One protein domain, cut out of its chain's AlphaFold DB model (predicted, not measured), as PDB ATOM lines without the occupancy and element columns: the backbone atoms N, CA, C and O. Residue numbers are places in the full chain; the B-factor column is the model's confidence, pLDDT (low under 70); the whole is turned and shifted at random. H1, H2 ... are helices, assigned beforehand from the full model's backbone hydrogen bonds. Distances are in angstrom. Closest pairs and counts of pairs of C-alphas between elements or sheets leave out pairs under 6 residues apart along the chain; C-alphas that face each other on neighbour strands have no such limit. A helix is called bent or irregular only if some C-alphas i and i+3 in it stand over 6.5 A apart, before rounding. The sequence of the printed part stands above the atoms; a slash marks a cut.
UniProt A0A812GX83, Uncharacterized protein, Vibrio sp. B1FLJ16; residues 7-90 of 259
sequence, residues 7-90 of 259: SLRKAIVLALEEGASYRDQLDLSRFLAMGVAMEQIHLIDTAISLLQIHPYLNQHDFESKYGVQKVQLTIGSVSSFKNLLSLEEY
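What this domain is: This is residues 7 to 90 of the 259 residues of an uncharacterized protein of Vibrio sp. B1FLJ16 (UniProt A0A812GX83). What is the main picture? A long helix, H4, runs through the middle, with the shorter helices H1, H2 and H3 to one side of it and H5, H6 and H7 to the other; H1 crosses H4 steeply, and H2 and H3 lie far out from the middle. What is it made of? The printed part has 84 residues with seven named helices, H1 to H7 in order along the chain, and no named strand; the class is all helix. How large is it? It is compact and rounded, with a radius of gyration of the C-alphas of 12.4 A and spans of 31 by 28 by 21 A.

How they stand to each other: What does the first helix meet? H1, residues 7 to 18, touches residues 41 to 48 alone of H4, residues 38 to 53, at a steep tilt of 63 degrees, the same way; the closest C-alphas are those of Leu 16 and Asp 45, 6.8 A apart. H2, residues 20 to 25, and H3, residues 29 to 33, are each close to H1 but not clearly touching, with closest C-alphas Leu 16 and Arg 23, and Ile 12 and Phe 31, both pairs 7.7 A apart. What follows H4? H5, residues 59 to 66, touches H6, residues 68 to 74, only at the corner, with the C-alphas of Glu 63 and Val 71 closest at 6.0 A. H6 only just touches H4, with 3 pairs of C-alphas within 8 A, the closest Gln 40 and Thr 74 at 5.6 A; H7, residues 78 to 84, only just touches H5, also with 3 pairs, the closest Gln 59 and Val 78 at 5.3 A. How are the backbones? In H1, H3, H4, H6 and H7 every O i to N i+4 pair is within hydrogen-bond range; in H5 3 of 4 are, and in H2 0 of 2, beside 1 of 3 O i to N i+3 pairs.

Where its parts are: Where do the helices begin and end? H1 begins at C-alpha 7 (152.837, 112.824, 129.004) and measures 16.4 A; H7 ends at C-alpha 84 (153.537, 103.668, 133.641). How long is H4? It measures 22.9 A from C-alpha 38 (170.000, 114.901, 130.244) to C-alpha 53. Is any helix irregular? H2 is, with C-alphas 21 and 24 8.9 A apart.

The domain as a whole: How far does it reach? The two C-alphas farthest apart, those of Ala 33 and Tyr 56, are 33.9 A apart. Are there cuts or long links? The printed part has no cut, and the six links between successive helices are tight. Where is confidence low? No printed residue is under 70, and the mean pLDDT of the printed part is 90.1.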
ATOM      1  N   SER A   7     152.747 113.082 130.446       93.06
ATOM      2  CA  SER A   7     152.837 112.824 129.004       93.06
ATOM      3  C   SER A   7     154.282 112.819 128.508       93.06
ATOM      4  O   SER A   7     154.650 111.959 127.708       93.06
ATOM      5  N   LEU A   8     155.114 113.731 129.017       94.19
ATOM      6  CA  LEU A   8     156.527 113.807 128.662       94.19
ATOM      7  C   LEU A   8     157.311 112.620 129.232       94.19
ATOM      8  O   LEU A   8     158.092 112.014 128.503       94.19
ATOM      9  N   ARG A   9     157.040 112.219 130.485       95.19
ATOM     10  CA  ARG A   9     157.606 110.990 131.077       95.19
ATOM     11  C   ARG A   9     157.273 109.765 130.229       95.19
ATOM     12  O   ARG A   9     158.178 109.027 129.864       95.19
ATOM     13  N   LYS A  10     155.999 109.590 129.853       94.56
ATOM     14  CA  LYS A  10     155.553 108.479 128.998       94.56
ATOM     15  C   LYS A  10     156.264 108.466 127.645       94.56
ATOM     16  O   LYS A  10     156.703 107.412 127.205       94.56
ATOM     17  N   ALA A  11     156.406 109.621 126.999       93.81
ATOM     18  CA  ALA A  11     157.094 109.715 125.713       93.81
ATOM     19  C   ALA A  11     158.584 109.340 125.809       93.81
ATOM     20  O   ALA A  11     159.111 108.707 124.896       93.81
ATOM     21  N   ILE A  12     159.254 109.714 126.905       94.50
ATOM     22  CA  ILE A  12     160.655 109.344 127.151       94.50
ATOM     23  C   ILE A  12     160.772 107.840 127.423       94.50
ATOM     24  O   ILE A  12     161.623 107.200 126.817       94.50
ATOM     25  N   VAL A  13     159.910 107.279 128.282       94.00
ATOM     26  CA  VAL A  13     159.873 105.834 128.574       94.00
ATOM     27  C   VAL A  13     159.714 105.027 127.287       94.00
ATOM     28  O   VAL A  13     160.570 104.202 126.993       94.00
ATOM     29  N   LEU A  14     158.708 105.347 126.465       92.06
ATOM     30  CA  LEU A  14     158.475 104.659 125.190       92.06
ATOM     31  C   LEU A  14     159.695 104.729 124.264       92.06
ATOM     32  O   LEU A  14     160.095 103.723 123.696       92.06
ATOM     33  N   ALA A  15     160.325 105.902 124.147       92.06
ATOM     34  CA  ALA A  15     161.511 106.055 123.308       92.06
ATOM     35  C   ALA A  15     162.688 105.190 123.794       92.06
ATOM     36  O   ALA A  15     163.405 104.613 122.979       92.06
ATOM     37  N   LEU A  16     162.892 105.108 125.111       92.06
ATOM     38  CA  LEU A  16     163.956 104.305 125.716       92.06
ATOM     39  C   LEU A  16     163.692 102.801 125.572       92.06
ATOM     40  O   LEU A  16     164.626 102.050 125.300       92.06
ATOM     41  N   GLU A  17     162.442 102.368 125.726       88.00
ATOM     42  CA  GLU A  17     162.043 100.968 125.565       88.00
ATOM     43  C   GLU A  17     162.132 100.516 124.102       88.00
ATOM     44  O   GLU A  17     162.746  99.488 123.814       88.00
ATOM     45  N   GLU A  18     161.609 101.311 123.162       85.56
ATOM     46  CA  GLU A  18     161.678 101.020 121.722       85.56
ATOM     47  C   GLU A  18     163.127 100.940 121.228       85.56
ATOM     48  O   GLU A  18     163.470 100.072 120.426       85.56
ATOM     49  N   GLY A  19     164.005 101.815 121.727       80.56
ATOM     50  CA  GLY A  19     165.418 101.808 121.361       80.56
ATOM     51  C   GLY A  19     166.326 100.979 122.257       80.56
ATOM     52  O   GLY A  19     167.545 101.086 122.120       80.56
ATOM     53  N   ALA A  20     165.789 100.128 123.138       78.44
ATOM     54  CA  ALA A  20     166.605  99.302 124.029       78.44
ATOM     55  C   ALA A  20     167.617  98.423 123.266       78.44
ATOM     56  O   ALA A  20     168.725  98.194 123.750       78.44
ATOM     57  N   SER A  21     167.266  97.987 122.050       77.12
ATOM     58  CA  SER A  21     168.125  97.158 121.188       77.12
ATOM     59  C   SER A  21     169.210  97.943 120.431       77.12
ATOM     60  O   SER A  21     170.122  97.335 119.876       77.12
ATOM     61  N   TYR A  22     169.128  99.274 120.388       81.06
ATOM     62  CA  TYR A  22     170.048 100.151 119.650       81.06
ATOM     63  C   TYR A  22     170.283 101.470 120.401       81.06
ATOM     64  O   TYR A  22     170.251 102.554 119.818       81.06
ATOM     65  N   ARG A  23     170.547 101.373 121.712       76.19
ATOM     66  CA  ARG A  23     170.740 102.529 122.610       76.19
ATOM     67  C   ARG A  23     171.741 103.553 122.076       76.19
ATOM     68  O   ARG A  23     171.488 104.748 122.179       76.19
ATOM     69  N   ASP A  24     172.828 103.096 121.458       71.25
ATOM     70  CA  ASP A  24     173.891 103.961 120.927       71.25
ATOM     71  C   ASP A  24     173.440 104.832 119.739       71.25
ATOM     72  O   ASP A  24     174.120 105.787 119.371       71.25
ATOM     73  N   GLN A  25     172.296 104.508 119.130       76.88
ATOM     74  CA  GLN A  25     171.711 105.221 117.990       76.88
ATOM     75  C   GLN A  25     170.417 105.957 118.363       76.88
ATOM     76  O   GLN A  25     169.764 106.538 117.496       76.88
ATOM     77  N   LEU A  26     170.021 105.931 119.640       84.81
ATOM     78  CA  LEU A  26     168.783 106.544 120.097       84.81
ATOM     79  C   LEU A  26     168.907 108.076 120.102       84.81
ATOM     80  O   LEU A  26     169.618 108.658 120.922       84.81
ATOM     81  N   ASP A  27     168.162 108.742 119.221       84.38
ATOM     82  CA  ASP A  27     168.094 110.202 119.200       84.38
ATOM     83  C   ASP A  27     167.102 110.741 120.246       84.38
ATOM     84  O   ASP A  27     165.878 110.641 120.117       84.38
ATOM     85  N   LEU A  28     167.655 111.356 121.291       89.19
ATOM     86  CA  LEU A  28     166.919 111.999 122.382       89.19
ATOM     87  C   LEU A  28     166.902 113.533 122.273       89.19
ATOM     88  O   LEU A  28     166.351 114.207 123.149       89.19
ATOM     89  N   SER A  29     167.472 114.105 121.205       88.69
ATOM     90  CA  SER A  29     167.620 115.555 121.014       88.69
ATOM     91  C   SER A  29     166.288 116.306 121.082       88.69
ATOM     92  O   SER A  29     166.219 117.395 121.654       88.69
ATOM     93  N   ARG A  30     165.200 115.686 120.601       92.00
ATOM     94  CA  ARG A  30     163.838 116.231 120.691       92.00
ATOM     95  C   ARG A  30     163.417 116.554 122.127       92.00
ATOM     96  O   ARG A  30     162.773 117.570 122.356       92.00
ATOM     97  N   PHE A  31     163.807 115.732 123.103       93.62
ATOM     98  CA  PHE A  31     163.458 115.954 124.507       93.62
ATOM     99  C   PHE A  31     164.318 117.057 125.125       93.62
ATOM    100  O   PHE A  31     163.805 117.893 125.869       93.62
ATOM    101  N   LEU A  32     165.600 117.121 124.752       92.25
ATOM    102  CA  LEU A  32     166.492 118.209 125.162       92.25
ATOM    103  C   LEU A  32     165.980 119.566 124.651       92.25
ATOM    104  O   LEU A  32     165.950 120.537 125.405       92.25
ATOM    105  N   ALA A  33     165.493 119.621 123.406       91.81
ATOM    106  CA  ALA A  33     164.879 120.817 122.824       91.81
ATOM    107  C   ALA A  33     163.588 121.250 123.551       91.81
ATOM    108  O   ALA A  33     163.269 122.436 123.585       91.81
ATOM    109  N   MET A  34     162.876 120.314 124.186       91.50
ATOM    110  CA  MET A  34     161.719 120.584 125.055       91.50
ATOM    111  C   MET A  34     162.118 120.991 126.489       91.50
ATOM    112  O   MET A  34     161.264 121.104 127.369       91.50
ATOM    113  N   GLY A  35     163.413 121.200 126.748       90.94
ATOM    114  CA  GLY A  35     163.950 121.617 128.043       90.94
ATOM    115  C   GLY A  35     164.149 120.477 129.044       90.94
ATOM    116  O   GLY A  35     164.360 120.739 130.231       90.94
ATOM    117  N   VAL A  36     164.041 119.212 128.623       94.62
ATOM    118  CA  VAL A  36     164.351 118.063 129.489       94.62
ATOM    119  C   VAL A  36     165.856 118.022 129.716       94.62
ATOM    120  O   VAL A  36     166.634 118.035 128.763       94.62
ATOM    121  N   ALA A  37     166.289 117.963 130.973       94.12
ATOM    122  CA  ALA A  37     167.709 117.828 131.266       94.12
ATOM    123  C   ALA A  37     168.184 116.391 130.999       94.12
ATOM    124  O   ALA A  37     167.479 115.430 131.310       94.12
ATOM    125  N   MET A  38     169.415 116.227 130.502       91.94
ATOM    126  CA  MET A  38     170.000 114.901 130.244       91.94
ATOM    127  C   MET A  38     169.990 114.008 131.495       91.94
ATOM    128  O   MET A  38     169.706 112.815 131.423       91.94
ATOM    129  N   GLU A  39     170.220 114.602 132.666       93.44
ATOM    130  CA  GLU A  39     170.146 113.902 133.949       93.44
ATOM    131  C   GLU A  39     168.762 113.316 134.253       93.44
ATOM    132  O   GLU A  39     168.674 112.298 134.938       93.44
ATOM    133  N   GLN A  40     167.688 113.948 133.769       95.31
ATOM    134  CA  GLN A  40     166.326 113.446 133.942       95.31
ATOM    135  C   GLN A  40     166.096 112.216 133.069       95.31
ATOM    136  O   GLN A  40     165.543 111.229 133.542       95.31
ATOM    137  N   ILE A  41     166.579 112.245 131.824       94.12
ATOM    138  CA  ILE A  41     166.496 111.094 130.918       94.12
ATOM    139  C   ILE A  41     167.305 109.922 131.478       94.12
ATOM    140  O   ILE A  41     166.806 108.802 131.530       94.12
ATOM    141  N   HIS A  42     168.516 110.187 131.974       92.31
ATOM    142  CA  HIS A  42     169.347 109.157 132.591       92.31
ATOM    143  C   HIS A  42     168.696 108.544 133.839       92.31
ATOM    144  O   HIS A  42     168.752 107.329 134.031       92.31
ATOM    145  N   LEU A  43     168.048 109.358 134.680       95.50
ATOM    146  CA  LEU A  43     167.316 108.851 135.840       95.50
ATOM    147  C   LEU A  43     166.094 108.018 135.426       95.50
ATOM    148  O   LEU A  43     165.855 106.991 136.049       95.50
ATOM    149  N   ILE A  44     165.360 108.407 134.378       96.12
ATOM    150  CA  ILE A  44     164.257 107.598 133.833       96.12
ATOM    151  C   ILE A  44     164.783 106.241 133.351       96.12
ATOM    152  O   ILE A  44     164.279 105.217 133.796       96.12
ATOM    153  N   ASP A  45     165.824 106.219 132.516       93.69
ATOM    154  CA  ASP A  45     166.423 104.976 132.002       93.69
ATOM    155  C   ASP A  45     166.923 104.056 133.131       93.69
ATOM    156  O   ASP A  45     166.665 102.848 133.160       93.69
ATOM    157  N   THR A  46     167.581 104.655 134.124       93.56
ATOM    158  CA  THR A  46     168.048 103.937 135.311       93.56
ATOM    159  C   THR A  46     166.876 103.401 136.133       93.56
ATOM    160  O   THR A  46     166.944 102.278 136.624       93.56
ATOM    161  N   ALA A  47     165.797 104.172 136.288       94.88
ATOM    162  CA  ALA A  47     164.614 103.750 137.030       94.88
ATOM    163  C   ALA A  47     163.875 102.601 136.337       94.88
ATOM    164  O   ALA A  47     163.501 101.657 137.025       94.88
ATOM    165  N   ILE A  48     163.730 102.638 135.006       93.00
ATOM    166  CA  ILE A  48     163.175 101.526 134.214       93.00
ATOM    167  C   ILE A  48     163.970 100.252 134.504       93.00
ATOM    168  O   ILE A  48     163.418  99.261 134.977       93.00
ATOM    169  N   SER A  49     165.287 100.319 134.298       89.94
ATOM    170  CA  SER A  49     166.178  99.167 134.452       89.94
ATOM    171  C   SER A  49     166.162  98.618 135.883       89.94
ATOM    172  O   SER A  49     166.075  97.411 136.095       89.94
ATOM    173  N   LEU A  50     166.215  99.500 136.888       91.31
ATOM    174  CA  LEU A  50     166.205  99.093 138.293       91.31
ATOM    175  C   LEU A  50     164.877  98.477 138.710       91.31
ATOM    176  O   LEU A  50     164.902  97.487 139.425       91.31
ATOM    177  N   LEU A  51     163.741  99.033 138.296       91.06
ATOM    178  CA  LEU A  51     162.430  98.509 138.687       91.06
ATOM    179  C   LEU A  51     162.108  97.180 138.004       91.06
ATOM    180  O   LEU A  51     161.422  96.357 138.596       91.06
ATOM    181  N   GLN A  52     162.648  96.937 136.811       86.12
ATOM    182  CA  GLN A  52     162.560  95.630 136.159       86.12
ATOM    183  C   GLN A  52     163.390  94.558 136.880       86.12
ATOM    184  O   GLN A  52     163.014  93.397 136.886       86.12
ATOM    185  N   ILE A  53     164.514  94.909 137.505       86.19
ATOM    186  CA  ILE A  53     165.349  93.933 138.232       86.19
ATOM    187  C   ILE A  53     164.914  93.820 139.704       86.19
ATOM    188  O   ILE A  53     164.947  92.746 140.307       86.19
ATOM    189  N   HIS A  54     164.482  94.935 140.285       88.75
ATOM    190  CA  HIS A  54     164.141  95.111 141.692       88.75
ATOM    191  C   HIS A  54     162.762  95.788 141.818       88.75
ATOM    192  O   HIS A  54     162.663  96.951 142.225       88.75
ATOM    193  N   PRO A  55     161.670  95.075 141.492       86.56
ATOM    194  CA  PRO A  55     160.321  95.650 141.458       86.56
ATOM    195  C   PRO A  55     159.796  96.053 142.844       86.56
ATOM    196  O   PRO A  55     158.868  96.853 142.955       86.56
ATOM    197  N   TYR A  56     160.428  95.578 143.916       86.56
ATOM    198  CA  TYR A  56     160.129  95.944 145.301       86.56
ATOM    199  C   TYR A  56     160.624  97.342 145.707       86.56
ATOM    200  O   TYR A  56     160.185  97.849 146.737       86.56
ATOM    201  N   LEU A  57     161.496  97.993 144.922       90.75
ATOM    202  CA  LEU A  57     161.999  99.330 145.263       90.75
ATOM    203  C   LEU A  57     160.852 100.344 145.358       90.75
ATOM    204  O   LEU A  57     159.946 100.370 144.521       90.75
ATOM    205  N   ASN A  58     160.886 101.189 146.379       90.25
ATOM    206  CA  ASN A  58     159.846 102.157 146.709       90.25
ATOM    207  C   ASN A  58     160.361 103.603 146.590       90.25
ATOM    208  O   ASN A  58     161.507 103.853 146.221       90.25
ATOM    209  N   GLN A  59     159.502 104.579 146.902       92.94
ATOM    210  CA  GLN A  59     159.842 106.004 146.825       92.94
ATOM    211  C   GLN A  59     161.132 106.352 147.587       92.94
ATOM    212  O   GLN A  59     161.996 107.046 147.052       92.94
ATOM    213  N   HIS A  60     161.284 105.840 148.809       91.44
ATOM    214  CA  HIS A  60     162.422 106.135 149.673       91.44
ATOM    215  C   HIS A  60     163.747 105.618 149.092       91.44
ATOM    216  O   HIS A  60     164.764 106.310 149.174       91.44
ATOM    217  N   ASP A  61     163.743 104.451 148.443       92.06
ATOM    218  CA  ASP A  61     164.945 103.876 147.821       92.06
ATOM    219  C   ASP A  61     165.496 104.773 146.702       92.06
ATOM    220  O   ASP A  61     166.707 104.943 146.546       92.06
ATOM    221  N   PHE A  62     164.603 105.410 145.940       93.44
ATOM    222  CA  PHE A  62     164.991 106.377 144.917       93.44
ATOM    223  C   PHE A  62     165.400 107.720 145.528       93.44
ATOM    224  O   PHE A  62     166.424 108.291 145.145       93.44
ATOM    225  N   GLU A  63     164.624 108.242 146.478       94.62
ATOM    226  CA  GLU A  63     164.869 109.559 147.076       94.62
ATOM    227  C   GLU A  63     166.155 109.611 147.901       94.62
ATOM    228  O   GLU A  63     166.867 110.614 147.850       94.62
ATOM    229  N   SER A  64     166.494 108.533 148.609       90.75
ATOM    230  CA  SER A  64     167.742 108.427 149.372       90.75
ATOM    231  C   SER A  64     168.984 108.458 148.473       90.75
ATOM    232  O   SER A  64     170.007 109.027 148.855       90.75
ATOM    233  N   LYS A  65     168.891 107.902 147.258       92.50
ATOM    234  CA  LYS A  65     170.005 107.823 146.304       92.50
ATOM    235  C   LYS A  65     170.145 109.063 145.422       92.50
ATOM    236  O   LYS A  65     171.262 109.496 145.149       92.50
ATOM    237  N   TYR A  66     169.031 109.614 144.941       93.06
ATOM    238  CA  TYR A  66     169.035 110.686 143.936       93.06
ATOM    239  C   TYR A  66     168.581 112.046 144.480       93.06
ATOM    240  O   TYR A  66     168.740 113.055 143.791       93.06
ATOM    241  N   GLY A  67     168.050 112.090 145.704       93.44
ATOM    242  CA  GLY A  67     167.488 113.277 146.340       93.44
ATOM    243  C   GLY A  67     166.006 113.481 146.015       93.44
ATOM    244  O   GLY A  67     165.584 113.370 144.862       93.44
ATOM    245  N   VAL A  68     165.229 113.856 147.038       94.06
ATOM    246  CA  VAL A  68     163.762 114.042 146.981       94.06
ATOM    247  C   VAL A  68     163.330 114.887 145.781       94.06
ATOM    248  O   VAL A  68     162.547 114.447 144.943       94.06
ATOM    249  N   GLN A  69     163.904 116.086 145.646       95.06
ATOM    250  CA  GLN A  69     163.524 117.022 144.588       95.06
ATOM    251  C   GLN A  69     163.791 116.454 143.186       95.06
ATOM    252  O   GLN A  69     162.991 116.649 142.274       95.06
ATOM    253  N   LYS A  70     164.901 115.732 142.995       94.69
ATOM    254  CA  LYS A  70     165.271 115.192 141.682       94.69
ATOM    255  C   LYS A  70     164.349 114.058 141.255       94.69
ATOM    256  O   LYS A  70     163.942 114.025 140.095       94.69
ATOM    257  N   VAL A  71     163.987 113.184 142.189       95.50
ATOM    258  CA  VAL A  71     163.029 112.096 141.960       95.50
ATOM    259  C   VAL A  71     161.659 112.658 141.593       95.50
ATOM    260  O   VAL A  71     161.137 112.339 140.523       95.50
ATOM    261  N   GLN A  72     161.125 113.566 142.413       94.50
ATOM    262  CA  GLN A  72     159.791 114.136 142.213       94.50
ATOM    263  C   GLN A  72     159.669 114.899 140.888       94.50
ATOM    264  O   GLN A  72     158.718 114.683 140.143       94.50
ATOM    265  N   LEU A  73     160.662 115.726 140.540       95.38
ATOM    266  CA  LEU A  73     160.648 116.480 139.282       95.38
ATOM    267  C   LEU A  73     160.828 115.596 138.035       95.38
ATOM    268  O   LEU A  73     160.551 116.054 136.927       95.38
ATOM    269  N   THR A  74     161.315 114.362 138.184       96.12
ATOM    270  CA  THR A  74     161.681 113.493 137.055       96.12
ATOM    271  C   THR A  74     160.708 112.339 136.867       96.12
ATOM    272  O   THR A  74     160.011 112.293 135.856       96.12
ATOM    273  N   ILE A  75     160.654 111.413 137.827       94.25
ATOM    274  CA  ILE A  75     159.798 110.219 137.759       94.25
ATOM    275  C   ILE A  75     158.476 110.412 138.514       94.25
ATOM    276  O   ILE A  75     157.537 109.648 138.308       94.25
ATOM    277  N   GLY A  76     158.366 111.463 139.335       92.94
ATOM    278  CA  GLY A  76     157.189 111.721 140.159       92.94
ATOM    279  C   GLY A  76     157.113 110.756 141.340       92.94
ATOM    280  O   GLY A  76     158.077 110.606 142.092       92.94
ATOM    281  N   SER A  77     155.958 110.109 141.500       93.38
ATOM    282  CA  SER A  77     155.786 108.995 142.435       93.38
ATOM    283  C   SER A  77     156.283 107.700 141.798       93.38
ATOM    284  O   SER A  77     155.866 107.366 140.688       93.38
ATOM    285  N   VAL A  78     157.109 106.938 142.518       92.44
ATOM    286  CA  VAL A  78     157.567 105.605 142.104       92.44
ATOM    287  C   VAL A  78     156.379 104.684 141.839       92.44
ATOM    288  O   VAL A  78     156.419 103.943 140.866       92.44
ATOM    289  N   SER A  79     155.292 104.767 142.612       89.94
ATOM    290  CA  SER A  79     154.081 103.978 142.342       89.94
ATOM    291  C   SER A  79     153.466 104.344 140.991       89.94
ATOM    292  O   SER A  79     153.215 103.480 140.163       89.94
ATOM    293  N   SER A  80     153.297 105.639 140.707       90.44
ATOM    294  CA  SER A  80     152.771 106.081 139.408       90.44
ATOM    295  C   SER A  80     153.708 105.738 138.248       90.44
ATOM    296  O   SER A  80     153.246 105.499 137.134       90.44
ATOM    297  N   PHE A  81     155.018 105.721 138.498       94.00
ATOM    298  CA  PHE A  81     156.017 105.322 137.516       94.00
ATOM    299  C   PHE A  81     155.995 103.807 137.268       94.00
ATOM    300  O   PHE A  81     156.042 103.393 136.119       94.00
ATOM    301  N   LYS A  82     155.812 102.974 138.302       91.62
ATOM    302  CA  LYS A  82     155.582 101.528 138.145       91.62
ATOM    303  C   LYS A  82     154.358 101.240 137.276       91.62
ATOM    304  O   LYS A  82     154.445 100.426 136.365       91.62
ATOM    305  N   ASN A  83     153.268 101.975 137.485       89.94
ATOM    306  CA  ASN A  83     152.054 101.835 136.676       89.94
ATOM    307  C   ASN A  83     152.287 102.259 135.221       89.94
ATOM    308  O   ASN A  83     151.723 101.671 134.306       89.94
ATOM    309  N   LEU A  84     153.138 103.265 134.991       91.38
ATOM    310  CA  LEU A  84     153.537 103.668 133.641       91.38
ATOM    311  C   LEU A  84     154.306 102.560 132.906       91.38
ATOM    312  O   LEU A  84     154.178 102.459 131.691       91.38
ATOM    313  N   LEU A  85     155.070 101.752 133.641       89.00
ATOM    314  CA  LEU A  85     155.821 100.600 133.136       89.00
ATOM    315  C   LEU A  85     154.991  99.306 133.097       89.00
ATOM    316  O   LEU A  85     155.548  98.239 132.860       89.00
ATOM    317  N   SER A  86     153.686  99.380 133.387       85.81
ATOM    318  CA  SER A  86     152.805  98.215 133.538       85.81
ATOM    319  C   SER A  86     153.346  97.165 134.518       85.81
ATOM    320  O   SER A  86     153.082  95.976 134.371       85.81
ATOM    321  N   LEU A  87     154.079  97.591 135.558       81.00
ATOM    322  CA  LEU A  87     154.637  96.664 136.549       81.00
ATOM    323  C   LEU A  87     153.578  96.044 137.472       81.00
ATOM    324  O   LEU A  87     153.901  95.165 138.258       81.00
ATOM    325  N   GLU A  88     152.319  96.474 137.384       71.94
ATOM    326  CA  GLU A  88     151.201  95.778 138.037       71.94
ATOM    327  C   GLU A  88     150.914  94.412 137.387       71.94
ATOM    328  O   GLU A  88     150.410  93.517 138.054       71.94
ATOM    329  N   GLU A  89     151.263  94.231 136.108       76.25
ATOM    330  CA  GLU A  89     151.140  92.955 135.384       76.25
ATOM    331  C   GLU A  89     152.430  92.122 135.453       76.25
ATOM    332  O   GLU A  89     152.514  91.047 134.863       76.25
ATOM    333  N   TYR A  90     153.452  92.632 136.142       82.12
ATOM    334  CA  TYR A  90     154.768  92.020 136.214       82.12
ATOM    335  C   TYR A  90     154.763  90.854 137.195       82.12
ATOM    336  O   TYR A  90     154.720  91.057 138.409       82.12
TER     337      TYR A  90